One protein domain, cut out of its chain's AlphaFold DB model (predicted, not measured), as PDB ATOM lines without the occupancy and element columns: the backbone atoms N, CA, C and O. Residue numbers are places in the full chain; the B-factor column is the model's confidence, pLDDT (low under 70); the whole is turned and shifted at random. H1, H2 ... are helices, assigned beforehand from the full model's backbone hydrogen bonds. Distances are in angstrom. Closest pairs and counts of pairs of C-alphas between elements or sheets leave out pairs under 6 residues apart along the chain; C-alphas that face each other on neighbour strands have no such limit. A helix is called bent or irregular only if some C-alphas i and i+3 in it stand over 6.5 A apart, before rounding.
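AT A GLANCE: This is residues 151 to 296 of the 429 residues of an uncharacterized protein of Lactobacillus concavus DSM 17758 (UniProt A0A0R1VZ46). Four long helices, H1, H2, H5 and H6, run lengthwise in a bundle, with H1 and H5 meeting in its middle and H2 and H6 on opposite sides of that pair. Three short helices pack on the outside: H3 on H2, H4 on H5, and H7, which folds back on H6. The printed part has 146 residues, with seven named helices in the order H1 to H7 and no named strand; its class is all helix. It is compact, with a radius of gyration of the C-alphas of 15.1 A and spans of 47 by 32 by 25 A.

IN THESE COORDINATES: H1, residues 151 to 172, begins with C-alpha 151 at (217.774, 170.248, 294.948) and is 31.6 A long. H2, residues 176 to 202, is the longest helix by residues, at 37.5 A. H3 is residues 210 to 218 and H4 residues 221 to 229. H5, residues 236 to 261, is 36.6 A long and begins with C-alpha 236 at (227.276, 194.974, 274.445). H6, residues 266 to 280, is 22.4 A long. H7, residues 285 to 291, ends with C-alpha 291 at (232.816, 190.473, 286.994). H3 is irregular, with C-alphas 211 and 214 8.6 A apart; H6 is only just irregular, with C-alphas 272 and 275 6.9 A apart.

HOW THE PARTS SIT: In the bundle of H1, H2, H5 and H6, H1 and H2 form a helical hairpin at a shallow tilt of 27 degrees; their closest C-alphas, of Thr 167 and Ala 179, are 4.7 A apart. H5, the hub, touches four helices. It runs opposite ways to H1 at 8 degrees, a shallow tilt, closest at the C-alphas of Thr 171 and Val 236, 6.3 A. It touches H2 at Ser 197 and Val 257, C-alphas 5.3 A apart, the same way. H5 and H6 form a hairpin, closest at the C-alphas of Thr 251 and Val 269, 5.7 A, where H5 touches with residues 247 to 255 alone. H1 touches H6 the same way, with the C-alphas of Cys 165 and Pro 275 closest at 5.9 A. H2 and H6 are apart. H3 touches H2 at a steep tilt of 58 degrees, with the C-alphas of Thr 195 and Ile 215 closest at 6.2 A; H2 does so with residues 191 to 198 alone. H4 and H5 form a hairpin at a steep tilt of 44 degrees, closest at the C-alphas of Arg 226 and Ala 245, 5.6 A; H5 does so with residues 241 to 249 alone. H7 makes a hairpin with H6, closest at the C-alphas of Ile 276 and Ala 288, 4.8 A; H6 does so with residues 275 to 280 alone. Every O i to N i+4 pair is within hydrogen-bond range in H1, H2, H4, H5 and H7; H3 has 0 of 5 beside 4 of 6 O i to N i+3 pairs, and H6 has 5 of 11 beside 9 of 12.

THE WHOLE: The two C-alphas farthest apart, of Asp 205 and His 283, are 48.0 A apart. The printed part has no cut, and no link is long. The mean pLDDT of the printed part is 92.5; residues 293 to 296 are under 70.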
ATOM      1  N   GLN A 151     217.369 170.629 296.301       98.12
ATOM      2  CA  GLN A 151     217.774 170.248 294.948       98.12
ATOM      3  C   GLN A 151     217.245 171.217 293.883       98.12
ATOM      4  O   GLN A 151     217.949 171.523 292.926       98.12
ATOM      5  N   GLN A 152     216.009 171.707 294.031       98.38
ATOM      6  CA  GLN A 152     215.447 172.706 293.116       98.38
ATOM      7  C   GLN A 152     216.186 174.038 293.218       98.38
ATOM      8  O   GLN A 152     216.456 174.647 292.185       98.38
ATOM      9  N   LEU A 153     216.551 174.463 294.435       98.50
ATOM     10  CA  LEU A 153     217.402 175.635 294.631       98.50
ATOM     11  C   LEU A 153     218.756 175.447 293.934       98.50
ATOM     12  O   LEU A 153     219.145 176.287 293.130       98.50
ATOM     13  N   GLU A 154     219.445 174.335 294.193       98.44
ATOM     14  CA  GLU A 154     220.740 174.039 293.575       98.44
ATOM     15  C   GLU A 154     220.664 174.034 292.043       98.44
ATOM     16  O   GLU A 154     221.506 174.638 291.380       98.44
ATOM     17  N   ASN A 155     219.651 173.380 291.472       98.50
ATOM     18  CA  ASN A 155     219.482 173.298 290.023       98.50
ATOM     19  C   ASN A 155     219.181 174.670 289.408       98.50
ATOM     20  O   ASN A 155     219.750 174.993 288.373       98.50
ATOM     21  N   SER A 156     218.342 175.482 290.057       98.38
ATOM     22  CA  SER A 156     218.028 176.846 289.608       98.38
ATOM     23  C   SER A 156     219.271 177.743 289.605       98.38
ATOM     24  O   SER A 156     219.545 178.419 288.617       98.38
ATOM     25  N   VAL A 157     220.090 177.684 290.662       98.62
ATOM     26  CA  VAL A 157     221.352 178.441 290.739       98.62
ATOM     27  C   VAL A 157     222.348 177.977 289.670       98.62
ATOM     28  O   VAL A 157     222.992 178.801 289.021       98.62
ATOM     29  N   LYS A 158     222.475 176.664 289.441       98.62
ATOM     30  CA  LYS A 158     223.328 176.133 288.364       98.62
ATOM     31  C   LYS A 158     222.859 176.592 286.986       98.62
ATOM     32  O   LYS A 158     223.691 177.023 286.193       98.62
ATOM     33  N   GLU A 159     221.556 176.526 286.723       98.81
ATOM     34  CA  GLU A 159     220.963 176.973 285.462       98.81
ATOM     35  C   GLU A 159     221.206 178.470 285.243       98.81
ATOM     36  O   GLU A 159     221.657 178.863 284.169       98.81
ATOM     37  N   PHE A 160     221.040 179.299 286.282       98.81
ATOM     38  CA  PHE A 160     221.373 180.723 286.222       98.81
ATOM     39  C   PHE A 160     222.818 180.948 285.754       98.81
ATOM     40  O   PHE A 160     223.047 181.658 284.775       98.81
ATOM     41  N   TRP A 161     223.805 180.334 286.415       98.62
ATOM     42  CA  TRP A 161     225.219 180.550 286.081       98.62
ATOM     43  C   TRP A 161     225.629 179.917 284.746       98.62
ATOM     44  O   TRP A 161     226.553 180.408 284.090       98.62
ATOM     45  N   TRP A 162     224.928 178.870 284.308       98.75
ATOM     46  CA  TRP A 162     225.094 178.293 282.978       98.75
ATOM     47  C   TRP A 162     224.632 179.266 281.888       98.75
ATOM     48  O   TRP A 162     225.421 179.643 281.018       98.75
ATOM     49  N   GLN A 163     223.390 179.752 281.988       98.75
ATOM     50  CA  GLN A 163     222.820 180.712 281.037       98.75
ATOM     51  C   GLN A 163     223.555 182.058 281.063       98.75
ATOM     52  O   GLN A 163     223.720 182.699 280.024       98.75
ATOM     53  N   PHE A 164     224.111 182.447 282.214       98.69
ATOM     54  CA  PHE A 164     225.018 183.588 282.331       98.69
ATOM     55  C   PHE A 164     226.233 183.438 281.402       98.69
ATOM     56  O   PHE A 164     226.571 184.357 280.652       98.69
ATOM     57  N   CYS A 165     226.890 182.273 281.418       98.62
ATOM     58  CA  CYS A 165     228.047 182.003 280.563       98.62
ATOM     59  C   CYS A 165     227.659 181.908 279.082       98.62
ATOM     60  O   CYS A 165     228.401 182.391 278.225       98.62
ATOM     61  N   ASP A 166     226.494 181.336 278.768       98.69
ATOM     62  CA  ASP A 166     225.970 181.308 277.400       98.69
ATOM     63  C   ASP A 166     225.656 182.719 276.879       98.69
ATOM     64  O   ASP A 166     226.009 183.051 275.743       98.69
ATOM     65  N   THR A 167     225.123 183.589 277.738       98.44
ATOM     66  CA  THR A 167     224.914 185.010 277.443       98.44
ATOM     67  C   THR A 167     226.238 185.730 277.195       98.44
ATOM     68  O   THR A 167     226.359 186.439 276.196       98.44
ATOM     69  N   LEU A 168     227.256 185.531 278.047       97.50
ATOM     70  CA  LEU A 168     228.598 186.096 277.839       97.50
ATOM     71  C   LEU A 168     229.182 185.658 276.497       97.50
ATOM     72  O   LEU A 168     229.606 186.492 275.702       97.50
ATOM     73  N   LYS A 169     229.164 184.351 276.228       97.81
ATOM     74  CA  LYS A 169     229.690 183.749 275.000       97.81
ATOM     75  C   LYS A 169     229.032 184.343 273.752       97.81
ATOM     76  O   LYS A 169     229.744 184.711 272.822       97.81
ATOM     77  N   ALA A 170     227.703 184.453 273.738       98.12
ATOM     78  CA  ALA A 170     226.968 185.060 272.628       98.12
ATOM     79  C   ALA A 170     227.253 186.569 272.508       98.12
ATOM     80  O   ALA A 170     227.423 187.085 271.404       98.12
ATOM     81  N   THR A 171     227.374 187.277 273.636       94.44
ATOM     82  CA  THR A 171     227.668 188.720 273.662       94.44
ATOM     83  C   THR A 171     229.059 189.024 273.099       94.44
ATOM     84  O   THR A 171     229.182 189.890 272.238       94.44
ATOM     85  N   ILE A 172     230.087 188.268 273.499       95.06
ATOM     86  CA  ILE A 172     231.468 188.398 272.993       95.06
ATOM     87  C   ILE A 172     231.529 188.154 271.476       95.06
ATOM     88  O   ILE A 172     232.299 188.791 270.760       95.06
ATOM     89  N   ARG A 173     230.678 187.260 270.961       96.25
ATOM     90  CA  ARG A 173     230.561 186.961 269.525       96.25
ATOM     91  C   ARG A 173     229.709 187.961 268.743       96.25
ATOM     92  O   ARG A 173     229.588 187.812 267.531       96.25
ATOM     93  N   ASN A 174     229.132 188.965 269.402       93.75
ATOM     94  CA  ASN A 174     228.159 189.897 268.821       93.75
ATOM     95  C   ASN A 174     226.891 189.202 268.268       93.75
ATOM     96  O   ASN A 174     226.234 189.698 267.354       93.75
ATOM     97  N   GLU A 175     226.502 188.057 268.837       97.19
ATOM     98  CA  GLU A 175     225.290 187.307 268.478       97.19
ATOM     99  C   GLU A 175     224.073 187.861 269.248       97.19
ATOM    100  O   GLU A 175     223.474 187.174 270.073       97.19
ATOM    101  N   HIS A 176     223.706 189.127 269.017       94.56
ATOM    102  CA  HIS A 176     222.771 189.881 269.874       94.56
ATOM    103  C   HIS A 176     221.423 189.191 270.150       94.56
ATOM    104  O   HIS A 176     220.977 189.161 271.295       94.56
ATOM    105  N   LEU A 177     220.779 188.611 269.130       96.81
ATOM    106  CA  LEU A 177     219.500 187.908 269.307       96.81
ATOM    107  C   LEU A 177     219.651 186.659 270.186       96.81
ATOM    108  O   LEU A 177     218.796 186.378 271.025       96.81
ATOM    109  N   LEU A 178     220.759 185.933 270.021       98.12
ATOM    110  CA  LEU A 178     221.057 184.745 270.814       98.12
ATOM    111  C   LEU A 178     221.427 185.125 272.254       98.12
ATOM    112  O   LEU A 178     220.943 184.499 273.194       98.12
ATOM    113  N   ALA A 179     222.213 186.190 272.432       97.50
ATOM    114  CA  ALA A 179     222.529 186.743 273.743       97.50
ATOM    115  C   ALA A 179     221.258 187.168 274.489       97.50
ATOM    116  O   ALA A 179     221.106 186.839 275.660       97.50
ATOM    117  N   GLN A 180     220.307 187.825 273.813       97.69
ATOM    118  CA  GLN A 180     219.037 188.213 274.427       97.69
ATOM    119  C   GLN A 180     218.188 186.999 274.829       97.69
ATOM    120  O   GLN A 180     217.550 187.030 275.882       97.69
ATOM    121  N   ASN A 181     218.193 185.931 274.023       98.25
ATOM    122  CA  ASN A 181     217.512 184.683 274.364       98.25
ATOM    123  C   ASN A 181     218.075 184.081 275.662       98.25
ATOM    124  O   ASN A 181     217.331 183.870 276.618       98.25
ATOM    125  N   TYR A 182     219.397 183.896 275.744       98.62
ATOM    126  CA  TYR A 182     220.042 183.369 276.952       98.62
ATOM    127  C   TYR A 182     219.910 184.301 278.160       98.62
ATOM    128  O   TYR A 182     219.694 183.837 279.279       98.62
ATOM    129  N   LEU A 183     219.951 185.619 277.953       98.00
ATOM    130  CA  LEU A 183     219.756 186.584 279.031       98.00
ATOM    131  C   LEU A 183     218.335 186.503 279.605       98.00
ATOM    132  O   LEU A 183     218.159 186.654 280.813       98.00
ATOM    133  N   ASN A 184     217.324 186.238 278.770       98.00
ATOM    134  CA  ASN A 184     215.960 186.003 279.243       98.00
ATOM    135  C   ASN A 184     215.877 184.738 280.104       98.00
ATOM    136  O   ASN A 184     215.349 184.826 281.207       98.00
ATOM    137  N   LEU A 185     216.496 183.628 279.684       98.38
ATOM    138  CA  LEU A 185     216.576 182.405 280.499       98.38
ATOM    139  C   LEU A 185     217.312 182.646 281.828       98.38
ATOM    140  O   LEU A 185     216.860 182.226 282.890       98.38
ATOM    141  N   THR A 186     218.409 183.404 281.789       98.38
ATOM    142  CA  THR A 186     219.138 183.826 282.995       98.38
ATOM    143  C   THR A 186     218.223 184.636 283.929       98.38
ATOM    144  O   THR A 186     218.259 184.483 285.151       98.38
ATOM    145  N   ARG A 187     217.372 185.510 283.372       98.00
ATOM    146  CA  ARG A 187     216.447 186.349 284.147       98.00
ATOM    147  C   ARG A 187     215.279 185.555 284.714       98.00
ATOM    148  O   ARG A 187     214.853 185.869 285.822       98.00
ATOM    149  N   ASP A 188     214.808 184.529 284.018       97.75
ATOM    150  CA  ASP A 188     213.758 183.640 284.512       97.75
ATOM    151  C   ASP A 188     214.196 182.933 285.802       97.75
ATOM    152  O   ASP A 188     213.443 182.917 286.779       97.75
ATOM    153  N   GLU A 189     215.439 182.445 285.867       98.38
ATOM    154  CA  GLU A 189     215.979 181.846 287.095       98.38
ATOM    155  C   GLU A 189     216.184 182.874 288.215       98.38
ATOM    156  O   GLU A 189     215.850 182.608 289.374       98.38
ATOM    157  N   LEU A 190     216.613 184.099 287.888       98.44
ATOM    158  CA  LEU A 190     216.670 185.180 288.876       98.44
ATOM    159  C   LEU A 190     215.281 185.523 289.438       98.44
ATOM    160  O   LEU A 190     215.122 185.685 290.649       98.44
ATOM    161  N   ILE A 191     214.268 185.638 288.575       98.06
ATOM    162  CA  ILE A 191     212.885 185.914 288.981       98.06
ATOM    163  C   ILE A 191     212.360 184.763 289.837       98.06
ATOM    164  O   ILE A 191     211.742 185.027 290.869       98.06
ATOM    165  N   ARG A 192     212.642 183.503 289.483       97.75
ATOM    166  CA  ARG A 192     212.288 182.328 290.295       97.75
ATOM    167  C   ARG A 192     212.868 182.433 291.706       97.75
ATOM    168  O   ARG A 192     212.131 182.286 292.681       97.75
ATOM    169  N   LEU A 193     214.153 182.760 291.818       97.75
ATOM    170  CA  LEU A 193     214.855 182.894 293.091       97.75
ATOM    171  C   LEU A 193     214.319 184.055 293.949       97.75
ATOM    172  O   LEU A 193     214.026 183.867 295.132       97.75
ATOM    173  N   LEU A 194     214.118 185.235 293.348       98.31
ATOM    174  CA  LEU A 194     213.461 186.383 293.991       98.31
ATOM    175  C   LEU A 194     212.070 186.000 294.509       98.31
ATOM    176  O   LEU A 194     211.702 186.326 295.637       98.31
ATOM    177  N   THR A 195     211.310 185.269 293.696       98.12
ATOM    178  CA  THR A 195     209.956 184.829 294.031       98.12
ATOM    179  C   THR A 195     209.961 183.860 295.211       98.12
ATOM    180  O   THR A 195     209.185 184.045 296.147       98.12
ATOM    181  N   TRP A 196     210.849 182.860 295.221       98.12
ATOM    182  CA  TRP A 196     210.999 181.955 296.365       98.12
ATOM    183  C   TRP A 196     211.363 182.695 297.643       98.12
ATOM    184  O   TRP A 196     210.810 182.390 298.697       98.12
ATOM    185  N   SER A 197     212.234 183.697 297.544       97.62
ATOM    186  CA  SER A 197     212.615 184.517 298.685       97.62
ATOM    187  C   SER A 197     211.441 185.310 299.259       97.62
ATOM    188  O   SER A 197     211.191 185.262 300.468       97.62
ATOM    189  N   VAL A 198     210.676 185.983 298.390       97.88
ATOM    190  CA  VAL A 198     209.463 186.721 298.766       97.88
ATOM    191  C   VAL A 198     208.432 185.778 299.383       97.88
ATOM    192  O   VAL A 198     207.887 186.099 300.442       97.88
ATOM    193  N   ALA A 199     208.206 184.608 298.780       97.31
ATOM    194  CA  ALA A 199     207.268 183.601 299.271       97.31
ATOM    195  C   ALA A 199     207.699 182.966 300.597       97.31
ATOM    196  O   ALA A 199     206.856 182.678 301.446       97.31
ATOM    197  N   GLY A 200     209.006 182.831 300.835       96.44
ATOM    198  CA  GLY A 200     209.553 182.416 302.123       96.44
ATOM    199  C   GLY A 200     209.180 183.356 303.272       96.44
ATOM    200  O   GLY A 200     209.053 182.896 304.405       96.44
ATOM    201  N   THR A 201     208.949 184.640 302.979       95.19
ATOM    202  CA  THR A 201     208.530 185.657 303.959       95.19
ATOM    203  C   THR A 201     207.016 185.886 303.979       95.19
ATOM    204  O   THR A 201     206.445 186.069 305.050       95.19
ATOM    205  N   HIS A 202     206.353 185.884 302.819       94.94
ATOM    206  CA  HIS A 202     204.949 186.302 302.676       94.94
ATOM    207  C   HIS A 202     203.954 185.146 302.510       94.94
ATOM    208  O   HIS A 202     202.748 185.390 302.488       94.94
ATOM    209  N   GLY A 203     204.441 183.909 302.418       95.25
ATOM    210  CA  GLY A 203     203.627 182.706 302.279       95.25
ATOM    211  C   GLY A 203     203.668 182.106 300.874       95.25
ATOM    212  O   GLY A 203     203.786 182.801 299.863       95.25
ATOM    213  N   PHE A 204     203.556 180.782 300.820       95.25
ATOM    214  CA  PHE A 204     203.444 179.997 299.585       95.25
ATOM    215  C   PHE A 204     201.978 179.761 299.177       95.25
ATOM    216  O   PHE A 204     201.696 179.237 298.110       95.25
ATOM    217  N   ASP A 205     201.037 180.181 300.018       91.88
ATOM    218  CA  ASP A 205     199.592 180.002 299.909       91.88
ATOM    219  C   ASP A 205     198.894 181.147 299.150       91.88
ATOM    220  O   ASP A 205     197.809 181.590 299.520       91.88
ATOM    221  N   ARG A 206     199.547 181.681 298.111       90.50
ATOM    222  CA  ARG A 206     199.018 182.771 297.277       90.50
ATOM    223  C   ARG A 206     199.662 182.820 295.899       90.50
ATOM    224  O   ARG A 206     200.797 182.375 295.715       90.50
ATOM    225  N   SER A 207     198.963 183.428 294.945       90.56
ATOM    226  CA  SER A 207     199.534 183.785 293.646       90.56
ATOM    227  C   SER A 207     200.382 185.062 293.729       90.56
ATOM    228  O   SER A 207     199.979 186.050 294.340       90.56
ATOM    229  N   TYR A 208     201.524 185.074 293.036       92.75
ATOM    230  CA  TYR A 208     202.354 186.271 292.810       92.75
ATOM    231  C   TYR A 208     202.124 186.891 291.418       92.75
ATOM    232  O   TYR A 208     202.939 187.667 290.908       92.75
ATOM    233  N   GLY A 209     200.990 186.553 290.799       90.06
ATOM    234  CA  GLY A 209     200.606 186.974 289.457       90.06
ATOM    235  C   GLY A 209     201.267 186.153 288.347       90.06
ATOM    236  O   GLY A 209     202.261 185.458 288.555       90.06
ATOM    237  N   LYS A 210     200.709 186.249 287.133       87.31
ATOM    238  CA  LYS A 210     201.264 185.611 285.927       87.31
ATOM    239  C   LYS A 210     202.726 186.026 285.737       87.31
ATOM    240  O   LYS A 210     203.040 187.209 285.874       87.31
ATOM    241  N   SER A 211     203.602 185.058 285.479       88.56
ATOM    242  CA  SER A 211     205.059 185.264 285.391       88.56
ATOM    243  C   SER A 211     205.671 185.963 286.618       88.56
ATOM    244  O   SER A 211     206.679 186.649 286.506       88.56
ATOM    245  N   CYS A 212     205.040 185.825 287.790       91.50
ATOM    246  CA  CYS A 212     205.467 186.413 289.061       91.50
ATOM    247  C   CYS A 212     205.603 187.951 289.051       91.50
ATOM    248  O   CYS A 212     206.308 188.515 289.884       91.50
ATOM    249  N   HIS A 213     204.916 188.666 288.150       91.19
ATOM    250  CA  HIS A 213     205.087 190.121 287.989       91.19
ATOM    251  C   HIS A 213     204.792 190.946 289.259       91.19
ATOM    252  O   HIS A 213     205.261 192.077 289.381       91.19
ATOM    253  N   GLN A 214     204.019 190.420 290.219       93.31
ATOM    254  CA  GLN A 214     203.661 191.162 291.431       93.31
ATOM    255  C   GLN A 214     204.740 191.125 292.513       93.31
ATOM    256  O   GLN A 214     204.654 191.923 293.448       93.31
ATOM    257  N   ILE A 215     205.772 190.274 292.387       95.81
ATOM    258  CA  ILE A 215     206.851 190.191 293.388       95.81
ATOM    259  C   ILE A 215     207.548 191.535 293.588       95.81
ATOM    260  O   ILE A 215     207.984 191.836 294.692       95.81
ATOM    261  N   VAL A 216     207.588 192.376 292.548       95.50
ATOM    262  CA  VAL A 216     208.203 193.710 292.568       95.50
ATOM    263  C   VAL A 216     207.688 194.553 293.736       95.50
ATOM    264  O   VAL A 216     208.475 195.246 294.373       95.50
ATOM    265  N   LYS A 217     206.395 194.448 294.074       94.88
ATOM    266  CA  LYS A 217     205.766 195.200 295.176       94.88
ATOM    267  C   LYS A 217     206.341 194.849 296.555       94.88
ATOM    268  O   LYS A 217     206.177 195.627 297.487       94.88
ATOM    269  N   TYR A 218     206.991 193.692 296.676       95.50
ATOM    270  CA  TYR A 218     207.598 193.187 297.908       95.50
ATOM    271  C   TYR A 218     209.108 193.443 297.985       95.50
ATOM    272  O   TYR A 218     209.709 193.221 299.033       95.50
ATOM    273  N   LEU A 219     209.734 193.882 296.889       93.62
ATOM    274  CA  LEU A 219     211.171 194.144 296.829       93.62
ATOM    275  C   LEU A 219     211.458 195.575 297.277       93.62
ATOM    276  O   LEU A 219     210.746 196.501 296.888       93.62
ATOM    277  N   GLU A 220     212.530 195.794 298.037       89.88
ATOM    278  CA  GLU A 220     212.928 197.149 298.407       89.88
ATOM    279  C   GLU A 220     213.470 197.937 297.194       89.88
ATOM    280  O   GLU A 220     214.001 197.339 296.249       89.88
ATOM    281  N   PRO A 221     213.421 199.286 297.211       85.38
ATOM    282  CA  PRO A 221     213.757 200.109 296.044       85.38
ATOM    283  C   PRO A 221     215.141 199.841 295.439       85.38
ATOM    284  O   PRO A 221     215.310 199.927 294.224       85.38
ATOM    285  N   LYS A 222     216.140 199.490 296.263       82.31
ATOM    286  CA  LYS A 222     217.493 199.149 295.787       82.31
ATOM    287  C   LYS A 222     217.494 197.874 294.938       82.31
ATOM    288  O   LYS A 222     218.132 197.852 293.887       82.31
ATOM    289  N   THR A 223     216.757 196.844 295.356       85.81
ATOM    290  CA  THR A 223     216.600 195.606 294.581       85.81
ATOM    291  C   THR A 223     215.774 195.840 293.325       85.81
ATOM    292  O   THR A 223     216.172 195.374 292.262       85.81
ATOM    293  N   GLN A 224     214.688 196.617 293.405       91.75
ATOM    294  CA  GLN A 224     213.889 196.962 292.223       91.75
ATOM    295  C   GLN A 224     214.741 197.646 291.149       91.75
ATOM    296  O   GLN A 224     214.771 197.184 290.015       91.75
ATOM    297  N   ARG A 225     215.496 198.698 291.507       85.12
ATOM    298  CA  ARG A 225     216.386 199.397 290.560       85.12
ATOM    299  C   ARG A 225     217.365 198.442 289.886       85.12
ATOM    300  O   ARG A 225     217.533 198.504 288.673       85.12
ATOM    301  N   ARG A 226     217.970 197.536 290.654       86.50
ATOM    302  CA  ARG A 226     218.930 196.568 290.122       86.50
ATOM    303  C   ARG A 226     218.275 195.503 289.238       86.50
ATOM    304  O   ARG A 226     218.860 195.097 288.242       86.50
ATOM    305  N   LEU A 227     217.046 195.094 289.551       93.69
ATOM    306  CA  LEU A 227     216.261 194.229 288.674       93.69
ATOM    307  C   LEU A 227     215.958 194.945 287.352       93.69
ATOM    308  O   LEU A 227     216.140 194.351 286.293       93.69
ATOM    309  N   TRP A 228     215.581 196.226 287.387       92.12
ATOM    310  CA  TRP A 228     215.319 197.020 286.181       92.12
ATOM    311  C   TRP A 228     216.563 197.254 285.322       92.12
ATOM    312  O   TRP A 228     216.466 197.185 284.100       92.12
ATOM    313  N   GLN A 229     217.738 197.415 285.935       86.75
ATOM    314  CA  GLN A 229     219.020 197.459 285.215       86.75
ATOM    315  C   GLN A 229     219.274 196.201 284.376       86.75
ATOM    316  O   GLN A 229     219.975 196.274 283.374       86.75
ATOM    317  N   SER A 230     218.675 195.057 284.725       93.50
ATOM    318  CA  SER A 230     218.813 193.842 283.917       93.50
ATOM    319  C   SER A 230     218.102 193.904 282.558       93.50
ATOM    320  O   SER A 230     218.309 193.009 281.744       93.50
ATOM    321  N   PHE A 231     217.245 194.901 282.312       94.88
ATOM    322  CA  PHE A 231     216.449 195.016 281.083       94.88
ATOM    323  C   PHE A 231     217.036 195.990 280.055       94.88
ATOM    324  O   PHE A 231     216.607 195.959 278.903       94.88
ATOM    325  N   ASP A 232     218.005 196.831 280.429       86.44
ATOM    326  CA  ASP A 232     218.732 197.643 279.453       86.44
ATOM    327  C   ASP A 232     219.801 196.781 278.774       86.44
ATOM    328  O   ASP A 232     220.804 196.405 279.378       86.44
ATOM    329  N   THR A 233     219.562 196.444 277.509       92.12
ATOM    330  CA  THR A 233     220.435 195.588 276.693       92.12
ATOM    331  C   THR A 233     220.744 196.220 275.338       92.12
ATOM    332  O   THR A 233     221.107 195.533 274.383       92.12
ATOM    333  N   SER A 234     220.635 197.550 275.230       86.62
ATOM    334  CA  SER A 234     220.770 198.268 273.952       86.62
ATOM    335  C   SER A 234     222.190 198.270 273.367       86.62
ATOM    336  O   SER A 234     222.415 198.809 272.285       86.62
ATOM    337  N   SER A 235     223.170 197.714 274.082       79.75
ATOM    338  CA  SER A 235     224.557 197.583 273.644       79.75
ATOM    339  C   SER A 235     225.244 196.404 274.336       79.75
ATOM    340  O   SER A 235     224.794 195.944 275.383       79.75
ATOM    341  N   VAL A 236     226.391 195.968 273.801       81.75
ATOM    342  CA  VAL A 236     227.276 194.974 274.445       81.75
ATOM    343  C   VAL A 236     227.601 195.365 275.891       81.75
ATOM    344  O   VAL A 236     227.500 194.543 276.800       81.75
ATOM    345  N   ARG A 237     227.933 196.642 276.121       81.12
ATOM    346  CA  ARG A 237     228.219 197.174 277.459       81.12
ATOM    347  C   ARG A 237     227.012 197.042 278.387       81.12
ATOM    348  O   ARG A 237     227.179 196.643 279.537       81.12
ATOM    349  N   ASN A 238     225.815 197.344 277.890       81.50
ATOM    350  CA  ASN A 238     224.590 197.252 278.681       81.50
ATOM    351  C   ASN A 238     224.232 195.788 278.984       81.50
ATOM    352  O   ASN A 238     223.855 195.489 280.109       81.50
ATOM    353  N   CYS A 239     224.486 194.847 278.067       88.06
ATOM    354  CA  CYS A 239     224.379 193.413 278.363       88.06
ATOM    355  C   CYS A 239     225.310 192.981 279.510       88.06
ATOM    356  O   CYS A 239     224.886 192.244 280.401       88.06
ATOM    357  N   TYR A 240     226.563 193.452 279.534       87.00
ATOM    358  CA  TYR A 240     227.475 193.166 280.649       87.00
ATOM    359  C   TYR A 240     227.002 193.792 281.964       87.00
ATOM    360  O   TYR A 240     227.044 193.128 283.001       87.00
ATOM    361  N   ALA A 241     226.496 195.025 281.923       81.25
ATOM    362  CA  ALA A 241     225.911 195.684 283.088       81.25
ATOM    363  C   ALA A 241     224.672 194.933 283.611       81.25
ATOM    364  O   ALA A 241     224.552 194.717 284.818       81.25
ATOM    365  N   ALA A 242     223.803 194.452 282.717       90.69
ATOM    366  CA  ALA A 242     222.647 193.632 283.059       90.69
ATOM    367  C   ALA A 242     223.070 192.335 283.763       90.69
ATOM    368  O   ALA A 242     222.578 192.037 284.852       90.69
ATOM    369  N   LEU A 243     224.043 191.605 283.207       95.62
ATOM    370  CA  LEU A 243     224.614 190.411 283.838       95.62
ATOM    371  C   LEU A 243     225.223 190.727 285.214       95.62
ATOM    372  O   LEU A 243     224.967 190.018 286.191       95.62
ATOM    373  N   LYS A 244     225.971 191.828 285.344       87.88
ATOM    374  CA  LYS A 244     226.551 192.247 286.628       87.88
ATOM    375  C   LYS A 244     225.456 192.550 287.653       87.88
ATOM    376  O   LYS A 244     225.508 192.026 288.765       87.88
ATOM    377  N   ALA A 245     224.419 193.293 287.274       86.69
ATOM    378  CA  ALA A 245     223.265 193.562 288.125       86.69
ATOM    379  C   ALA A 245     222.563 192.267 288.574       86.69
ATOM    380  O   ALA A 245     222.281 192.097 289.763       86.69
ATOM    381  N   MET A 246     222.353 191.329 287.647       97.06
ATOM    382  CA  MET A 246     221.718 190.041 287.920       97.06
ATOM    383  C   MET A 246     222.544 189.172 288.864       97.06
ATOM    384  O   MET A 246     221.983 188.639 289.815       97.06
ATOM    385  N   SER A 247     223.866 189.088 288.678       95.06
ATOM    386  CA  SER A 247     224.736 188.345 289.604       95.06
ATOM    387  C   SER A 247     224.676 188.892 291.029       95.06
ATOM    388  O   SER A 247     224.856 188.152 291.990       95.06
ATOM    389  N   ILE A 248     224.482 190.206 291.211       88.75
ATOM    390  CA  ILE A 248     224.415 190.812 292.554       88.75
ATOM    391  C   ILE A 248     223.156 190.348 293.264       88.75
ATOM    392  O   ILE A 248     223.203 189.992 294.443       88.75
ATOM    393  N   LEU A 249     222.047 190.344 292.533       94.94
ATOM    394  CA  LEU A 249     220.783 189.866 293.056       94.94
ATOM    395  C   LEU A 249     220.818 188.357 293.290       94.94
ATOM    396  O   LEU A 249     220.446 187.928 294.376       94.94
ATOM    397  N   GLU A 250     221.324 187.570 292.340       97.88
ATOM    398  CA  GLU A 250     221.403 186.116 292.479       97.88
ATOM    399  C   GLU A 250     222.146 185.723 293.756       97.88
ATOM    400  O   GLU A 250     221.572 185.049 294.603       97.88
ATOM    401  N   THR A 251     223.357 186.239 293.973       93.81
ATOM    402  CA  THR A 251     224.182 185.818 295.113       93.81
ATOM    403  C   THR A 251     223.491 186.121 296.443       93.81
ATOM    404  O   THR A 251     223.450 185.281 297.345       93.81
ATOM    405  N   ARG A 252     222.894 187.314 296.556       94.44
ATOM    406  CA  ARG A 252     222.153 187.734 297.750       94.44
ATOM    407  C   ARG A 252     220.925 186.856 297.986       94.44
ATOM    408  O   ARG A 252     220.690 186.410 299.108       94.44
ATOM    409  N   PHE A 253     220.115 186.638 296.955       97.62
ATOM    410  CA  PHE A 253     218.856 185.915 297.108       97.62
ATOM    411  C   PHE A 253     219.066 184.401 297.236       97.62
ATOM    412  O   PHE A 253     218.288 183.751 297.932       97.62
ATOM    413  N   THR A 254     220.167 183.854 296.716       98.25
ATOM    414  CA  THR A 254     220.606 182.473 296.964       98.25
ATOM    415  C   THR A 254     220.907 182.263 298.443       98.25
ATOM    416  O   THR A 254     220.408 181.306 299.034       98.25
ATOM    417  N   GLN A 255     221.632 183.187 299.085       95.56
ATOM    418  CA  GLN A 255     221.865 183.141 300.534       95.56
ATOM    419  C   GLN A 255     220.555 183.202 301.324       95.56
ATOM    420  O   GLN A 255     220.347 182.405 302.239       95.56
ATOM    421  N   GLN A 256     219.655 184.116 300.952       97.06
ATOM    422  CA  GLN A 256     218.386 184.300 301.652       97.06
ATOM    423  C   GLN A 256     217.477 183.068 301.538       97.06
ATOM    424  O   GLN A 256     216.933 182.614 302.544       97.06
ATOM    425  N   VAL A 257     217.325 182.496 300.340       98.19
ATOM    426  CA  VAL A 257     216.505 181.289 300.141       98.19
ATOM    427  C   VAL A 257     217.149 180.079 300.816       98.19
ATOM    428  O   VAL A 257     216.458 179.337 301.507       98.19
ATOM    429  N   ALA A 258     218.468 179.900 300.711       97.88
ATOM    430  CA  ALA A 258     219.171 178.825 301.413       97.88
ATOM    431  C   ALA A 258     218.978 178.909 302.938       97.88
ATOM    432  O   ALA A 258     218.697 177.895 303.575       97.88
ATOM    433  N   GLN A 259     219.026 180.114 303.517       96.94
ATOM    434  CA  GLN A 259     218.726 180.333 304.935       96.94
ATOM    435  C   GLN A 259     217.280 179.945 305.282       96.94
ATOM    436  O   GLN A 259     217.059 179.255 306.277       96.94
ATOM    437  N   GLN A 260     216.304 180.338 304.456       96.69
ATOM    438  CA  GLN A 260     214.886 179.980 304.620       96.69
ATOM    439  C   GLN A 260     214.617 178.472 304.476       96.69
ATOM    440  O   GLN A 260     213.587 177.985 304.951       96.69
ATOM    441  N   LEU A 261     215.506 177.741 303.798       96.50
ATOM    442  CA  LEU A 261     215.454 176.287 303.634       96.50
ATOM    443  C   LEU A 261     216.367 175.532 304.614       96.50
ATOM    444  O   LEU A 261     216.349 174.304 304.613       96.50
ATOM    445  N   HIS A 262     217.148 176.235 305.440       97.00
ATOM    446  CA  HIS A 262     218.168 175.654 306.322       97.00
ATOM    447  C   HIS A 262     219.222 174.802 305.581       97.00
ATOM    448  O   HIS A 262     219.634 173.748 306.061       97.00
ATOM    449  N   VAL A 263     219.665 175.267 304.409       95.81
ATOM    450  CA  VAL A 263     220.688 174.621 303.568       95.81
ATOM    451  C   VAL A 263     221.974 175.454 303.585       95.81
ATOM    452  O   VAL A 263     221.914 176.683 303.657       95.81
ATOM    453  N   ASP A 264     223.144 174.812 303.506       93.44
ATOM    454  CA  ASP A 264     224.413 175.537 303.366       93.44
ATOM    455  C   ASP A 264     224.474 176.261 302.012       93.44
ATOM    456  O   ASP A 264     224.460 175.643 300.948       93.44
ATOM    457  N   SER A 265     224.547 177.591 302.061       93.75
ATOM    458  CA  SER A 265     224.605 178.443 300.873       93.75
ATOM    459  C   SER A 265     225.998 178.529 300.251       93.75
ATOM    460  O   SER A 265     226.104 178.913 299.088       93.75
ATOM    461  N   LYS A 266     227.070 178.179 300.982       90.62
ATOM    462  CA  LYS A 266     228.456 178.412 300.534       90.62
ATOM    463  C   LYS A 266     228.780 177.771 299.180       90.62
ATOM    464  O   LYS A 266     229.346 178.477 298.344       90.62
ATOM    465  N   PRO A 267     228.417 176.500 298.907       93.19
ATOM    466  CA  PRO A 267     228.702 175.893 297.608       93.19
ATOM    467  C   PRO A 267     227.971 176.595 296.459       93.19
ATOM    468  O   PRO A 267     228.530 176.740 295.377       93.19
ATOM    469  N   LEU A 268     226.743 177.064 296.703       94.56
ATOM    470  CA  LEU A 268     225.913 177.732 295.699       94.56
ATOM    471  C   LEU A 268     226.419 179.147 295.405       94.56
ATOM    472  O   LEU A 268     226.618 179.505 294.251       94.56
ATOM    473  N   VAL A 269     226.713 179.920 296.452       91.75
ATOM    474  CA  VAL A 269     227.316 181.258 296.349       91.75
ATOM    475  C   VAL A 269     228.673 181.203 295.644       91.75
ATOM    476  O   VAL A 269     229.008 182.100 294.868       91.75
ATOM    477  N   GLY A 270     229.437 180.127 295.855       88.88
ATOM    478  CA  GLY A 270     230.709 179.885 295.175       88.88
ATOM    479  C   GLY A 270     230.598 179.775 293.649       88.88
ATOM    480  O   GLY A 270     231.585 180.022 292.957       88.88
ATOM    481  N   LEU A 271     229.411 179.483 293.098       95.75
ATOM    482  CA  LEU A 271     229.199 179.443 291.646       95.75
ATOM    483  C   LEU A 271     229.312 180.822 290.980       95.75
ATOM    484  O   LEU A 271     229.533 180.887 289.773       95.75
ATOM    485  N   SER A 272     229.304 181.912 291.755       93.06
ATOM    486  CA  SER A 272     229.639 183.255 291.254       93.06
ATOM    487  C   SER A 272     231.038 183.370 290.640       93.06
ATOM    488  O   SER A 272     231.284 184.266 289.835       93.06
ATOM    489  N   GLN A 273     231.934 182.423 290.938       92.81
ATOM    490  CA  GLN A 273     233.267 182.349 290.342       92.81
ATOM    491  C   GLN A 273     233.283 181.718 288.942       92.81
ATOM    492  O   GLN A 273     234.266 181.857 288.209       92.81
ATOM    493  N   VAL A 274     232.207 181.034 288.534       96.31
ATOM    494  CA  VAL A 274     232.150 180.301 287.259       96.31
ATOM    495  C   VAL A 274     232.377 181.221 286.052       96.31
ATOM    496  O   VAL A 274     233.265 180.899 285.256       96.31
ATOM    497  N   PRO A 275     231.698 182.379 285.907       96.50
ATOM    498  CA  PRO A 275     231.945 183.280 284.779       96.50
ATOM    499  C   PRO A 275     233.372 183.829 284.740       96.50
ATOM    500  O   PRO A 275     233.949 183.969 283.666       96.50
ATOM    501  N   ILE A 276     233.974 184.092 285.902       93.25
ATOM    502  CA  ILE A 276     235.335 184.633 286.010       93.25
ATOM    503  C   ILE A 276     236.347 183.594 285.519       93.25
ATOM    504  O   ILE A 276     237.204 183.892 284.683       93.25
ATOM    505  N   ILE A 277     236.231 182.351 285.999       93.81
ATOM    506  CA  ILE A 277     237.074 181.231 285.559       93.81
ATOM    507  C   ILE A 277     236.873 180.984 284.061       93.81
ATOM    508  O   ILE A 277     237.851 180.801 283.333       93.81
ATOM    509  N   PHE A 278     235.625 181.006 283.591       97.00
ATOM    510  CA  PHE A 278     235.283 180.833 282.183       97.00
ATOM    511  C   PHE A 278     235.961 181.887 281.297       97.00
ATOM    512  O   PHE A 278     236.658 181.518 280.352       97.00
ATOM    513  N   LEU A 279     235.832 183.174 281.631       94.81
ATOM    514  CA  LEU A 279     236.431 184.283 280.882       94.81
ATOM    515  C   LEU A 279     237.965 184.223 280.887       94.81
ATOM    516  O   LEU A 279     238.583 184.302 279.826       94.81
ATOM    517  N   LYS A 280     238.593 183.957 282.043       90.81
ATOM    518  CA  LYS A 280     240.056 183.761 282.137       90.81
ATOM    519  C   LYS A 280     240.534 182.619 281.227       90.81
ATOM    520  O   LYS A 280     241.565 182.729 280.576       90.81
ATOM    521  N   ARG A 281     239.769 181.523 281.116       95.75
ATOM    522  CA  ARG A 281     240.078 180.396 280.206       95.75
ATOM    523  C   ARG A 281     239.816 180.694 278.729       95.75
ATOM    524  O   ARG A 281     240.207 179.891 277.883       95.75
ATOM    525  N   LYS A 282     239.152 181.805 278.420       93.94
ATOM    526  CA  LYS A 282     238.906 182.294 277.061       93.94
ATOM    527  C   LYS A 282     239.768 183.500 276.688       93.94
ATOM    528  O   LYS A 282     239.561 184.025 275.603       93.94
ATOM    529  N   HIS A 283     240.757 183.856 277.515       92.88
ATOM    530  CA  HIS A 283     241.640 185.010 277.301       92.88
ATOM    531  C   HIS A 283     240.880 186.348 277.287       92.88
ATOM    532  O   HIS A 283     241.150 187.225 276.474       92.88
ATOM    533  N   GLU A 284     239.885 186.468 278.173       88.88
ATOM    534  CA  GLU A 284     239.067 187.669 278.375       88.88
ATOM    535  C   GLU A 284     239.355 188.276 279.763       88.88
ATOM    536  O   GLU A 284     238.466 188.399 280.607       88.88
ATOM    537  N   GLU A 285     240.618 188.596 280.065       85.44
ATOM    538  CA  GLU A 285     241.065 188.976 281.414       85.44
ATOM    539  C   GLU A 285     240.422 190.273 281.920       85.44
ATOM    540  O   GLU A 285     240.016 190.346 283.079       85.44
ATOM    541  N   GLN A 286     240.290 191.286 281.059       77.44
ATOM    542  CA  GLN A 286     239.660 192.560 281.432       77.44
ATOM    543  C   GLN A 286     238.178 192.373 281.771       77.44
ATOM    544  O   GLN A 286     237.683 192.921 282.756       77.44
ATOM    545  N   LEU A 287     237.475 191.557 280.984       81.69
ATOM    546  CA  LEU A 287     236.076 191.253 281.246       81.69
ATOM    547  C   LEU A 287     235.930 190.363 282.487       81.69
ATOM    548  O   LEU A 287     235.002 190.552 283.267       81.69
ATOM    549  N   ALA A 288     236.862 189.434 282.719       86.00
ATOM    550  CA  ALA A 288     236.892 188.642 283.943       86.00
ATOM    551  C   ALA A 288     237.039 189.534 285.184       86.00
ATOM    552  O   ALA A 288     236.286 189.350 286.134       86.00
ATOM    553  N   LEU A 289     237.943 190.523 285.152       78.75
ATOM    554  CA  LEU A 289     238.111 191.511 286.226       78.75
ATOM    555  C   LEU A 289     236.830 192.318 286.471       78.75
ATOM    556  O   LEU A 289     236.456 192.533 287.617       78.75
ATOM    557  N   TYR A 290     236.108 192.700 285.415       77.88
ATOM    558  CA  TYR A 290     234.845 193.437 285.544       77.88
ATOM    559  C   TYR A 290     233.769 192.682 286.356       77.88
ATOM    560  O   TYR A 290     232.971 193.316 287.064       77.88
ATOM    561  N   PHE A 291     233.742 191.346 286.259       83.50
ATOM    562  CA  PHE A 291     232.816 190.473 286.994       83.50
ATOM    563  C   PHE A 291     233.371 189.951 288.330       83.50
ATOM    564  O   PHE A 291     232.593 189.473 289.157       83.50
ATOM    565  N   ASP A 292     234.680 190.051 288.560       81.25
ATOM    566  CA  ASP A 292     235.357 189.566 289.764       81.25
ATOM    567  C   ASP A 292     235.155 190.529 290.935       81.25
ATOM    568  O   ASP A 292     235.840 191.538 291.050       81.25
ATOM    569  N   ARG A 293     234.183 190.243 291.810       64.62
ATOM    570  CA  ARG A 293     233.871 191.125 292.949       64.62
ATOM    571  C   ARG A 293     234.887 191.079 294.072       64.62
ATOM    572  O   ARG A 293     235.027 192.077 294.770       64.62
ATOM    573  N   ASP A 294     235.581 189.960 294.231       57.22
ATOM    574  CA  ASP A 294     236.616 189.821 295.254       57.22
ATOM    575  C   ASP A 294     237.872 190.625 294.871       57.22
ATOM    576  O   ASP A 294     238.689 190.952 295.730       57.22
ATOM    577  N   GLN A 295     237.999 190.995 293.588       52.47
ATOM    578  CA  GLN A 295     239.017 191.916 293.071       52.47
ATOM    579  C   GLN A 295     238.464 193.265 292.578       52.47
ATOM    580  O   GLN A 295     239.249 194.131 292.185       52.47
ATOM    581  N   ALA A 296     237.142 193.470 292.610       57.50
ATOM    582  CA  ALA A 296     236.510 194.714 292.191       57.50
ATOM    583  C   ALA A 296     236.912 195.821 293.161       57.50
ATOM    584  O   ALA A 296     236.567 195.799 294.346       57.50
TER     585      ALA A 296